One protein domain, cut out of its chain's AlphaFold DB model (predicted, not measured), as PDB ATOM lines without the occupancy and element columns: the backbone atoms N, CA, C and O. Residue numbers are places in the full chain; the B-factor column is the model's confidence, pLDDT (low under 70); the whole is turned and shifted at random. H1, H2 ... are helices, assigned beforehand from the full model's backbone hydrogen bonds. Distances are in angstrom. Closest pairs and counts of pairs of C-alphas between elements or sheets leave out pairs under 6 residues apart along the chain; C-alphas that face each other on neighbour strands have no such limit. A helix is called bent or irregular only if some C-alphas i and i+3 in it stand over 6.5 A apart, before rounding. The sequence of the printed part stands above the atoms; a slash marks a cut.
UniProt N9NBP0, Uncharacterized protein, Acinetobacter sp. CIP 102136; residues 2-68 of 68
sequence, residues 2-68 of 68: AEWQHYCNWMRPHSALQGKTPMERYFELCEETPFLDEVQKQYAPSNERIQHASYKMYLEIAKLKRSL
ATOM      1  N   ALA A   2      -8.804 -11.114 -27.121       82.56
ATOM      2  CA  ALA A   2      -8.769 -11.088 -25.649       82.56
ATOM      3  C   ALA A   2      -9.057  -9.702 -25.032       82.56
ATOM      4  O   ALA A   2      -9.771  -9.607 -24.041       82.56
ATOM      5  N   GLU A   3      -8.572  -8.627 -25.655       89.50
ATOM      6  CA  GLU A   3      -8.762  -7.252 -25.169       89.50
ATOM      7  C   GLU A   3     -10.234  -6.823 -25.145       89.50
ATOM      8  O   GLU A   3     -10.687  -6.211 -24.183       89.50
ATOM      9  N   TRP A   4     -11.007  -7.199 -26.169       92.88
ATOM     10  CA  TRP A   4     -12.432  -6.877 -26.234       92.88
ATOM     11  C   TRP A   4     -13.222  -7.601 -25.143       92.88
ATOM     12  O   TRP A   4     -14.034  -6.992 -24.449       92.88
ATOM     13  N   GLN A   5     -12.944  -8.892 -24.949       93.81
ATOM     14  CA  GLN A   5     -13.575  -9.676 -23.890       93.81
ATOM     15  C   GLN A   5     -13.199  -9.144 -22.505       93.81
ATOM     16  O   GLN A   5     -14.067  -9.022 -21.643       93.81
ATOM     17  N   HIS A   6     -11.928  -8.788 -22.301       95.44
ATOM     18  CA  HIS A   6     -11.484  -8.194 -21.048       95.44
ATOM     19  C   HIS A   6     -12.211  -6.872 -20.783       95.44
ATOM     20  O   HIS A   6     -12.807  -6.707 -19.724       95.44
ATOM     21  N   TYR A   7     -12.266  -5.974 -21.768       96.31
ATOM     22  CA  TYR A   7     -12.990  -4.711 -21.641       96.31
ATOM     23  C   TYR A   7     -14.473  -4.915 -21.293       96.31
ATOM     24  O   TYR A   7     -14.969  -4.328 -20.329       96.31
ATOM     25  N   CYS A   8     -15.177  -5.781 -22.026       94.56
ATOM     26  CA  CYS A   8     -16.593  -6.055 -21.779       94.56
ATOM     27  C   CYS A   8     -16.857  -6.653 -20.392       94.56
ATOM     28  O   CYS A   8     -17.854  -6.305 -19.770       94.56
ATOM     29  N   ASN A   9     -15.977  -7.532 -19.911       95.75
ATOM     30  CA  ASN A   9     -16.200  -8.247 -18.657       95.75
ATOM     31  C   ASN A   9     -15.726  -7.470 -17.422       95.75
ATOM     32  O   ASN A   9     -16.320  -7.621 -16.357       95.75
ATOM     33  N   TRP A  10     -14.676  -6.657 -17.555       96.44
ATOM     34  CA  TRP A  10     -13.986  -6.036 -16.418       96.44
ATOM     35  C   TRP A  10     -14.129  -4.522 -16.341       96.44
ATOM     36  O   TRP A  10     -14.030  -3.971 -15.255       96.44
ATOM     37  N   MET A  11     -14.330  -3.843 -17.471       96.38
ATOM     38  CA  MET A  11     -14.272  -2.376 -17.527       96.38
ATOM     39  C   MET A  11     -15.620  -1.741 -17.860       96.38
ATOM     40  O   MET A  11     -15.840  -0.566 -17.576       96.38
ATOM     41  N   ARG A  12     -16.531  -2.491 -18.490       96.19
ATOM     42  CA  ARG A  12     -17.806  -1.960 -18.971       96.19
ATOM     43  C   ARG A  12     -18.925  -2.191 -17.946       96.19
ATOM     44  O   ARG A  12     -19.305  -3.340 -17.735       96.19
ATOM     45  N   PRO A  13     -19.510  -1.137 -17.355       95.62
ATOM     46  CA  PRO A  13     -20.672  -1.273 -16.482       95.62
ATOM     47  C   PRO A  13     -21.949  -1.596 -17.275       95.62
ATOM     48  O   PRO A  13     -22.123  -1.166 -18.421       95.62
ATOM     49  N   HIS A  14     -22.870  -2.344 -16.660       95.44
ATOM     50  CA  HIS A  14     -24.144  -2.747 -17.263       95.44
ATOM     51  C   HIS A  14     -25.342  -2.290 -16.425       95.44
ATOM     52  O   HIS A  14     -25.429  -2.567 -15.232       95.44
ATOM     53  N   SER A  15     -26.332  -1.661 -17.064       95.25
ATOM     54  CA  SER A  15     -27.569  -1.215 -16.401       95.25
ATOM     55  C   SER A  15     -28.378  -2.370 -15.801       95.25
ATOM     56  O   SER A  15     -28.910  -2.238 -14.704       95.25
ATOM     57  N   ALA A  16     -28.404  -3.528 -16.470       95.12
ATOM     58  CA  ALA A  16     -29.021  -4.753 -15.952       95.12
ATOM     59  C   ALA A  16     -28.347  -5.275 -14.667       95.12
ATOM     60  O   ALA A  16     -28.968  -6.004 -13.901       95.12
ATOM     61  N   LEU A  17     -27.093  -4.880 -14.425       95.75
ATOM     62  CA  LEU A  17     -26.318  -5.199 -13.226       95.75
ATOM     63  C   LEU A  17     -26.236  -3.999 -12.271       95.75
ATOM     64  O   LEU A  17     -25.303  -3.903 -11.481       95.75
ATOM     65  N   GLN A  18     -27.187  -3.063 -12.362       95.62
ATOM     66  CA  GLN A  18     -27.235  -1.857 -11.527       95.62
ATOM     67  C   GLN A  18     -25.954  -1.009 -11.621       95.62
ATOM     68  O   GLN A  18     -25.520  -0.402 -10.648       95.62
ATOM     69  N   GLY A  19     -25.334  -0.978 -12.802       96.25
ATOM     70  CA  GLY A  19     -24.100  -0.235 -13.045       96.25
ATOM     71  C   GLY A  19     -22.818  -1.003 -12.724       96.25
ATOM     72  O   GLY A  19     -21.748  -0.463 -12.969       96.25
ATOM     73  N   LYS A  20     -22.895  -2.251 -12.252       97.56
ATOM     74  CA  LYS A  20     -21.721  -3.119 -12.072       97.56
ATOM     75  C   LYS A  20     -21.257  -3.724 -13.395       97.56
ATOM     76  O   LYS A  20     -22.022  -3.852 -14.359       97.56
ATOM     77  N   THR A  21     -19.999  -4.121 -13.430       97.81
ATOM     78  CA  THR A  21     -19.402  -4.947 -14.479       97.81
ATOM     79  C   THR A  21     -19.799  -6.419 -14.297       97.81
ATOM     80  O   THR A  21     -20.177  -6.840 -13.196       97.81
ATOM     81  N   PRO A  22     -19.720  -7.246 -15.355       97.56
ATOM     82  CA  PRO A  22     -19.984  -8.677 -15.244       97.56
ATOM     83  C   PRO A  22     -19.104  -9.379 -14.204       97.56
ATOM     84  O   PRO A  22     -19.597 -10.239 -13.479       97.56
ATOM     85  N   MET A  23     -17.828  -8.998 -14.097       97.56
ATOM     86  CA  MET A  23     -16.909  -9.615 -13.137       97.56
ATOM     87  C   MET A  23     -17.188  -9.219 -11.691       97.56
ATOM     88  O   MET A  23     -17.121 -10.081 -10.821       97.56
ATOM     89  N   GLU A  24     -17.571  -7.969 -11.422       97.69
ATOM     90  CA  GLU A  24     -18.042  -7.586 -10.083       97.69
ATOM     91  C   GLU A  24     -19.252  -8.430  -9.671       97.69
ATOM     92  O   GLU A  24     -19.276  -8.984  -8.576       97.69
ATOM     93  N   ARG A  25     -20.224  -8.619 -10.576       97.25
ATOM     94  CA  ARG A  25     -21.384  -9.474 -10.293       97.25
ATOM     95  C   ARG A  25     -20.998 -10.938 -10.071       97.25
ATOM     96  O   ARG A  25     -21.619 -11.602  -9.246       97.25
ATOM     97  N   TYR A  26     -20.010 -11.439 -10.808       96.06
ATOM     98  CA  TYR A  26     -19.494 -12.794 -10.630       96.06
ATOM     99  C   TYR A  26     -18.905 -12.993  -9.230       96.06
ATOM    100  O   TYR A  26     -19.291 -13.942  -8.556       96.06
ATOM    101  N   PHE A  27     -18.034 -12.091  -8.768       96.81
ATOM    102  CA  PHE A  27     -17.416 -12.208  -7.442       96.81
ATOM    103  C   PHE A  27     -18.421 -12.101  -6.292       96.81
ATOM    104  O   PHE A  27     -18.220 -12.709  -5.249       96.81
ATOM    105  N   GLU A  28     -19.524 -11.378  -6.477       96.44
ATOM    106  CA  GLU A  28     -20.612 -11.353  -5.490       96.44
ATOM    107  C   GLU A  28     -21.340 -12.691  -5.357       96.44
ATOM    108  O   GLU A  28     -21.909 -12.968  -4.308       96.44
ATOM    109  N   LEU A  29     -21.376 -13.487  -6.426       96.06
ATOM    110  CA  LEU A  29     -22.154 -14.723  -6.492       96.06
ATOM    111  C   LEU A  29     -21.306 -15.987  -6.440       96.06
ATOM    112  O   LEU A  29     -21.881 -17.069  -6.342       96.06
ATOM    113  N   CYS A  30     -19.983 -15.899  -6.575       95.75
ATOM    114  CA  CYS A  30     -19.153 -17.081  -6.801       95.75
ATOM    115  C   CYS A  30     -19.242 -18.089  -5.650       95.75
ATOM    116  O   CYS A  30     -19.299 -19.283  -5.916       95.75
ATOM    117  N   GLU A  31     -19.347 -17.610  -4.411       95.12
ATOM    118  CA  GLU A  31     -19.493 -18.459  -3.220       95.12
ATOM    119  C   GLU A  31     -20.911 -19.031  -3.051       95.12
ATOM    120  O   GLU A  31     -21.098 -20.052  -2.398       95.12
ATOM    121  N   GLU A  32     -21.927 -18.386  -3.634       95.69
ATOM    122  CA  GLU A  32     -23.330 -18.814  -3.540       95.69
ATOM    123  C   GLU A  32     -23.764 -19.693  -4.720       95.69
ATOM    124  O   GLU A  32     -24.779 -20.387  -4.646       95.69
ATOM    125  N   THR A  33     -23.039 -19.629  -5.839       94.94
ATOM    126  CA  THR A  33     -23.411 -20.322  -7.072       94.94
ATOM    127  C   THR A  33     -23.054 -21.803  -6.944       94.94
ATOM    128  O   THR A  33     -21.869 -22.127  -6.892       94.94
ATOM    129  N   PRO A  34     -24.042 -22.717  -6.937       95.62
ATOM    130  CA  PRO A  34     -23.779 -24.139  -6.752       95.62
ATOM    131  C   PRO A  34     -23.030 -24.733  -7.945       95.62
ATOM    132  O   PRO A  34     -23.210 -24.316  -9.098       95.62
ATOM    133  N   PHE A  35     -22.240 -25.770  -7.677       94.88
ATOM    134  CA  PHE A  35     -21.623 -26.565  -8.728       94.88
ATOM    135  C   PHE A  35     -22.657 -27.433  -9.448       94.88
ATOM    136  O   PHE A  35     -23.747 -27.729  -8.952       94.88
ATOM    137  N   LEU A  36     -22.308 -27.863 -10.661       95.06
ATOM    138  CA  LEU A  36     -23.216 -28.629 -11.513       95.06
ATOM    139  C   LEU A  36     -23.707 -29.921 -10.844       95.06
ATOM    140  O   LEU A  36     -24.871 -30.278 -11.003       95.06
ATOM    141  N   ASP A  37     -22.852 -30.617 -10.098       96.75
ATOM    142  CA  ASP A  37     -23.230 -31.856  -9.418       96.75
ATOM    143  C   ASP A  37     -24.215 -31.602  -8.264       96.75
ATOM    144  O   ASP A  37     -25.129 -32.397  -8.044       96.75
ATOM    145  N   GLU A  38     -24.078 -30.480  -7.556       96.06
ATOM    146  CA  GLU A  38     -25.021 -30.044  -6.522       96.06
ATOM    147  C   GLU A  38     -26.386 -29.709  -7.131       96.06
ATOM    148  O   GLU A  38     -27.416 -30.162  -6.625       96.06
ATOM    149  N   VAL A  39     -26.395 -29.000  -8.266       94.69
ATOM    150  CA  VAL A  39     -27.617 -28.703  -9.033       94.69
ATOM    151  C   VAL A  39     -28.289 -29.991  -9.510       94.69
ATOM    152  O   VAL A  39     -29.499 -30.149  -9.363       94.69
ATOM    153  N   GLN A  40     -27.518 -30.942 -10.045       95.69
ATOM    154  CA  GLN A  40     -28.043 -32.219 -10.538       95.69
ATOM    155  C   GLN A  40     -28.680 -33.061  -9.428       95.69
ATOM    156  O   GLN A  40     -29.718 -33.677  -9.661       95.69
ATOM    157  N   LYS A  41     -28.114 -33.060  -8.214       95.75
ATOM    158  CA  LYS A  41     -28.695 -33.767  -7.056       95.75
ATOM    159  C   LYS A  41     -30.052 -33.195  -6.639       95.75
ATOM    160  O   LYS A  41     -30.892 -33.933  -6.134       95.75
ATOM    161  N   GLN A  42     -30.264 -31.894  -6.837       93.75
ATOM    162  CA  GLN A  42     -31.513 -31.205  -6.489       93.75
ATOM    163  C   GLN A  42     -32.535 -31.201  -7.637       93.75
ATOM    164  O   GLN A  42     -33.681 -30.785  -7.454       93.75
ATOM    165  N   TYR A  43     -32.139 -31.651  -8.827       93.75
ATOM    166  CA  TYR A  43     -32.976 -31.604 -10.013       93.75
ATOM    167  C   TYR A  43     -34.068 -32.684  -9.992       93.75
ATOM    168  O   TYR A  43     -33.788 -33.881  -9.983       93.75
ATOM    169  N   ALA A  44     -35.331 -32.253 -10.044       94.44
ATOM    170  CA  ALA A  44     -36.497 -33.129 -10.102       94.44
ATOM    171  C   ALA A  44     -37.261 -32.915 -11.423       94.44
ATOM    172  O   ALA A  44     -37.933 -31.890 -11.563       94.44
ATOM    173  N   PRO A  45     -37.238 -33.879 -12.368       91.31
ATOM    174  CA  PRO A  45     -37.954 -33.764 -13.644       91.31
ATOM    175  C   PRO A  45     -39.460 -33.512 -13.484       91.31
ATOM    176  O   PRO A  45     -40.081 -32.823 -14.283       91.31
ATOM    177  N   SER A  46     -40.062 -34.022 -12.406       90.62
ATOM    178  CA  SER A  46     -41.476 -33.789 -12.083       90.62
ATOM    179  C   SER A  46     -41.814 -32.318 -11.819       90.62
ATOM    180  O   SER A  46     -42.969 -31.925 -11.974       90.62
ATOM    181  N   ASN A  47     -40.826 -31.510 -11.423       89.75
ATOM    182  CA  ASN A  47     -40.995 -30.085 -11.139       89.75
ATOM    183  C   ASN A  47     -40.806 -29.214 -12.389       89.75
ATOM    184  O   ASN A  47     -40.986 -27.996 -12.318       89.75
ATOM    185  N   GLU A  48     -40.453 -29.802 -13.536       88.94
ATOM    186  CA  GLU A  48     -40.262 -29.040 -14.761       88.94
ATOM    187  C   GLU A  48     -41.548 -28.349 -15.226       88.94
ATOM    188  O   GLU A  48     -42.678 -28.857 -15.169       88.94
ATOM    189  N   ARG A  49     -41.366 -27.143 -15.765       86.44
ATOM    190  CA  ARG A  49     -42.452 -26.420 -16.407       86.44
ATOM    191  C   ARG A  49     -42.770 -27.070 -17.751       86.44
ATOM    192  O   ARG A  49     -42.018 -26.937 -18.706       86.44
ATOM    193  N   ILE A  50     -43.962 -27.648 -17.858       85.31
ATOM    194  CA  ILE A  50     -44.518 -28.095 -19.141       85.31
ATOM    195  C   ILE A  50     -44.693 -26.879 -20.066       85.31
ATOM    196  O   ILE A  50     -45.550 -26.022 -19.826       85.31
ATOM    197  N   GLN A  51     -43.888 -26.809 -21.125       87.75
ATOM    198  CA  GLN A  51     -43.987 -25.789 -22.162       87.75
ATOM    199  C   GLN A  51     -44.455 -26.415 -23.470       87.75
ATOM    200  O   GLN A  51     -43.704 -27.094 -24.162       87.75
ATOM    201  N   HIS A  52     -45.721 -26.187 -23.810       91.62
ATOM    202  CA  HIS A  52     -46.267 -26.664 -25.069       91.62
ATOM    203  C   HIS A  52     -45.831 -25.756 -26.231       91.62
ATOM    204  O   HIS A  52     -45.845 -24.533 -26.098       91.62
ATOM    205  N   ALA A  53     -45.500 -26.344 -27.385       94.12
ATOM    206  CA  ALA A  53     -45.031 -25.605 -28.562       94.12
ATOM    207  C   ALA A  53     -46.058 -24.578 -29.079       94.12
ATOM    208  O   ALA A  53     -45.713 -23.458 -29.444       94.12
ATOM    209  N   SER A  54     -47.347 -24.936 -29.069       95.88
ATOM    210  CA  SER A  54     -48.431 -23.972 -29.300       95.88
ATOM    211  C   SER A  54     -48.535 -22.994 -28.129       95.88
ATOM    212  O   SER A  54     -48.972 -23.372 -27.037       95.88
ATOM    213  N   TYR A  55     -48.201 -21.727 -28.391       92.81
ATOM    214  CA  TYR A  55     -48.240 -20.641 -27.411       92.81
ATOM    215  C   TYR A  55     -49.619 -20.476 -26.760       92.81
ATOM    216  O   TYR A  55     -49.713 -20.330 -25.543       92.81
ATOM    217  N   LYS A  56     -50.700 -20.577 -27.548       94.44
ATOM    218  CA  LYS A  56     -52.069 -20.515 -27.017       94.44
ATOM    219  C   LYS A  56     -52.296 -21.612 -25.980       94.44
ATOM    220  O   LYS A  56     -52.766 -21.329 -24.886       94.44
ATOM    221  N   MET A  57     -51.929 -22.851 -26.306       92.06
ATOM    222  CA  MET A  57     -52.128 -23.972 -25.388       92.06
ATOM    223  C   MET A  57     -51.256 -23.847 -24.138       92.06
ATOM    224  O   MET A  57     -51.717 -24.128 -23.037       92.06
ATOM    225  N   TYR A  58     -50.027 -23.352 -24.282       92.50
ATOM    226  CA  TYR A  58     -49.173 -23.048 -23.141       92.50
ATOM    227  C   TYR A  58     -49.786 -22.013 -22.192       92.50
ATOM    228  O   TYR A  58     -49.730 -22.207 -20.978       92.50
ATOM    229  N   LEU A  59     -50.390 -20.941 -22.719       91.50
ATOM    230  CA  LEU A  59     -51.070 -19.941 -21.892       91.50
ATOM    231  C   LEU A  59     -52.245 -20.545 -21.119       91.50
ATOM    232  O   LEU A  59     -52.395 -20.253 -19.935       91.50
ATOM    233  N   GLU A  60     -53.045 -21.404 -21.752       92.00
ATOM    234  CA  GLU A  60     -54.160 -22.073 -21.070       92.00
ATOM    235  C   GLU A  60     -53.669 -23.033 -19.975       92.00
ATOM    236  O   GLU A  60     -54.146 -22.967 -18.842       92.00
ATOM    237  N   ILE A  61     -52.635 -23.839 -20.248       89.69
ATOM    238  CA  ILE A  61     -51.999 -24.705 -19.236       89.69
ATOM    239  C   ILE A  61     -51.437 -23.870 -18.072       89.69
ATOM    240  O   ILE A  61     -51.597 -24.232 -16.906       89.69
ATOM    241  N   ALA A  62     -50.793 -22.736 -18.364       88.44
ATOM    242  CA  ALA A  62     -50.205 -21.869 -17.346       88.44
ATOM    243  C   ALA A  62     -51.258 -21.199 -16.448       88.44
ATOM    244  O   ALA A  62     -50.996 -21.014 -15.259       88.44
ATOM    245  N   LYS A  63     -52.438 -20.853 -16.983       88.56
ATOM    246  CA  LYS A  63     -53.562 -20.341 -16.181       88.56
ATOM    247  C   LYS A  63     -54.057 -21.396 -15.192       88.56
ATOM    248  O   LYS A  63     -54.170 -21.091 -14.011       88.56
ATOM    249  N   LEU A  64     -54.274 -22.626 -15.661       87.25
ATOM    250  CA  LEU A  64     -54.773 -23.735 -14.837       87.25
ATOM    251  C   LEU A  64     -53.820 -24.094 -13.687       87.25
ATOM    252  O   LEU A  64     -54.265 -24.407 -12.590       87.25
ATOM    253  N   LYS A  65     -52.501 -24.007 -13.914       76.00
ATOM    254  CA  LYS A  65     -51.492 -24.254 -12.871       76.00
ATOM    255  C   LYS A  65     -51.394 -23.152 -11.804       76.00
ATOM    256  O   LYS A  65     -50.818 -23.413 -10.761       76.00
ATOM    257  N   ARG A  66     -51.891 -21.933 -12.059       63.41
ATOM    258  CA  ARG A  66     -51.882 -20.820 -11.081       63.41
ATOM    259  C   ARG A  66     -53.086 -20.831 -10.138       63.41
ATOM    260  O   ARG A  66     -53.068 -20.115  -9.147       63.41
ATOM    261  N   SER A  67     -54.139 -21.560 -10.494       56.12
ATOM    262  CA  SER A  67     -55.394 -21.639  -9.739       56.12
ATOM    263  C   SER A  67     -55.463 -22.829  -8.770       56.12
ATOM    264  O   SER A  67     -56.547 -23.140  -8.287       56.12
ATOM    265  N   LEU A  68     -54.336 -23.498  -8.520       48.94
ATOM    266  CA  LEU A  68     -54.158 -24.557  -7.523       48.94
ATOM    267  C   LEU A  68     -53.140 -24.082  -6.487       48.94
ATOM    268  O   LEU A  68     -53.332 -24.420  -5.302       48.94
TER     269      LEU A  68
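What this domain is: This is residues 2 to 68 of the 68 residues of an uncharacterized protein of Acinetobacter sp. CIP 102136 (UniProt N9NBP0). The printed part is a wide open U of four helices strung out along the chain, with no common core. H1 and H2 touch at one end, H3 lies in the bend, and H4 makes the far end of the other arm, reached by a long run of residues 43 to 54 with no named element. The 67 residues printed hold four named helices in the order H1, H2, H3, H4 and no named strand, and the class is all helix. The whole is extended, with a radius of gyration of the C-alphas of 18.9 A, and its elongated outline spans 48 by 30 by 23 A.

How they stand to each other: H1, residues 2 to 11, touches H2, residues 22 to 29, with 6 pairs of C-alphas within 8 A. The closest C-alphas of the two are those of Asn 9 and Pro 22, 5.1 A apart. Their lines stand at a steep tilt of 57 degrees and run the same way, and their centres are 14.2 A apart. H3, residues 36 to 42, touches no helix; it is apart from H1 and from H2. H4, residues 55 to 66, touches no helix either, and is apart from H1, H2 and H3. Residues 27 to 48 stand free, of which 27 to 29 belong to H2 and 36 to 42 to H3. In H1, H2, H3 and H4 every backbone O i to N i+4 pair is within hydrogen-bond range.

Where its parts are: H1 runs from Ala 2, whose C-alpha is at (-8.769, -11.088, -25.649), to Met 11, 13.1 A from first to last C-alpha. It is neither bent nor irregular, but only just: C-alphas 8 and 11 are 6.1 A apart. H2 runs from Pro 22 to Leu 29 over 10.9 A. H3 runs from Leu 36, with its C-alpha at (-23.216, -28.629, -11.513), to Gln 42 over 10.0 A. H4, the longest helix with 12 residues, runs from Tyr 55 to Arg 66 over 16.7 A, and C-alpha 66 is at (-51.882, -20.820, -11.081).

The domain as a whole: The two C-alphas farthest apart, those of Glu 3 and Leu 68, are 51.7 A apart. The printed part has no cut and ends at residue 68, the chain's last residue. The link from H3 to H4, 12 residues, is long; the links from H1 to H2, 10 residues, and from H2 to H3, 6 residues, are short. The mean pLDDT of the printed part is 91.8, and residues 66 to 68 are under 70.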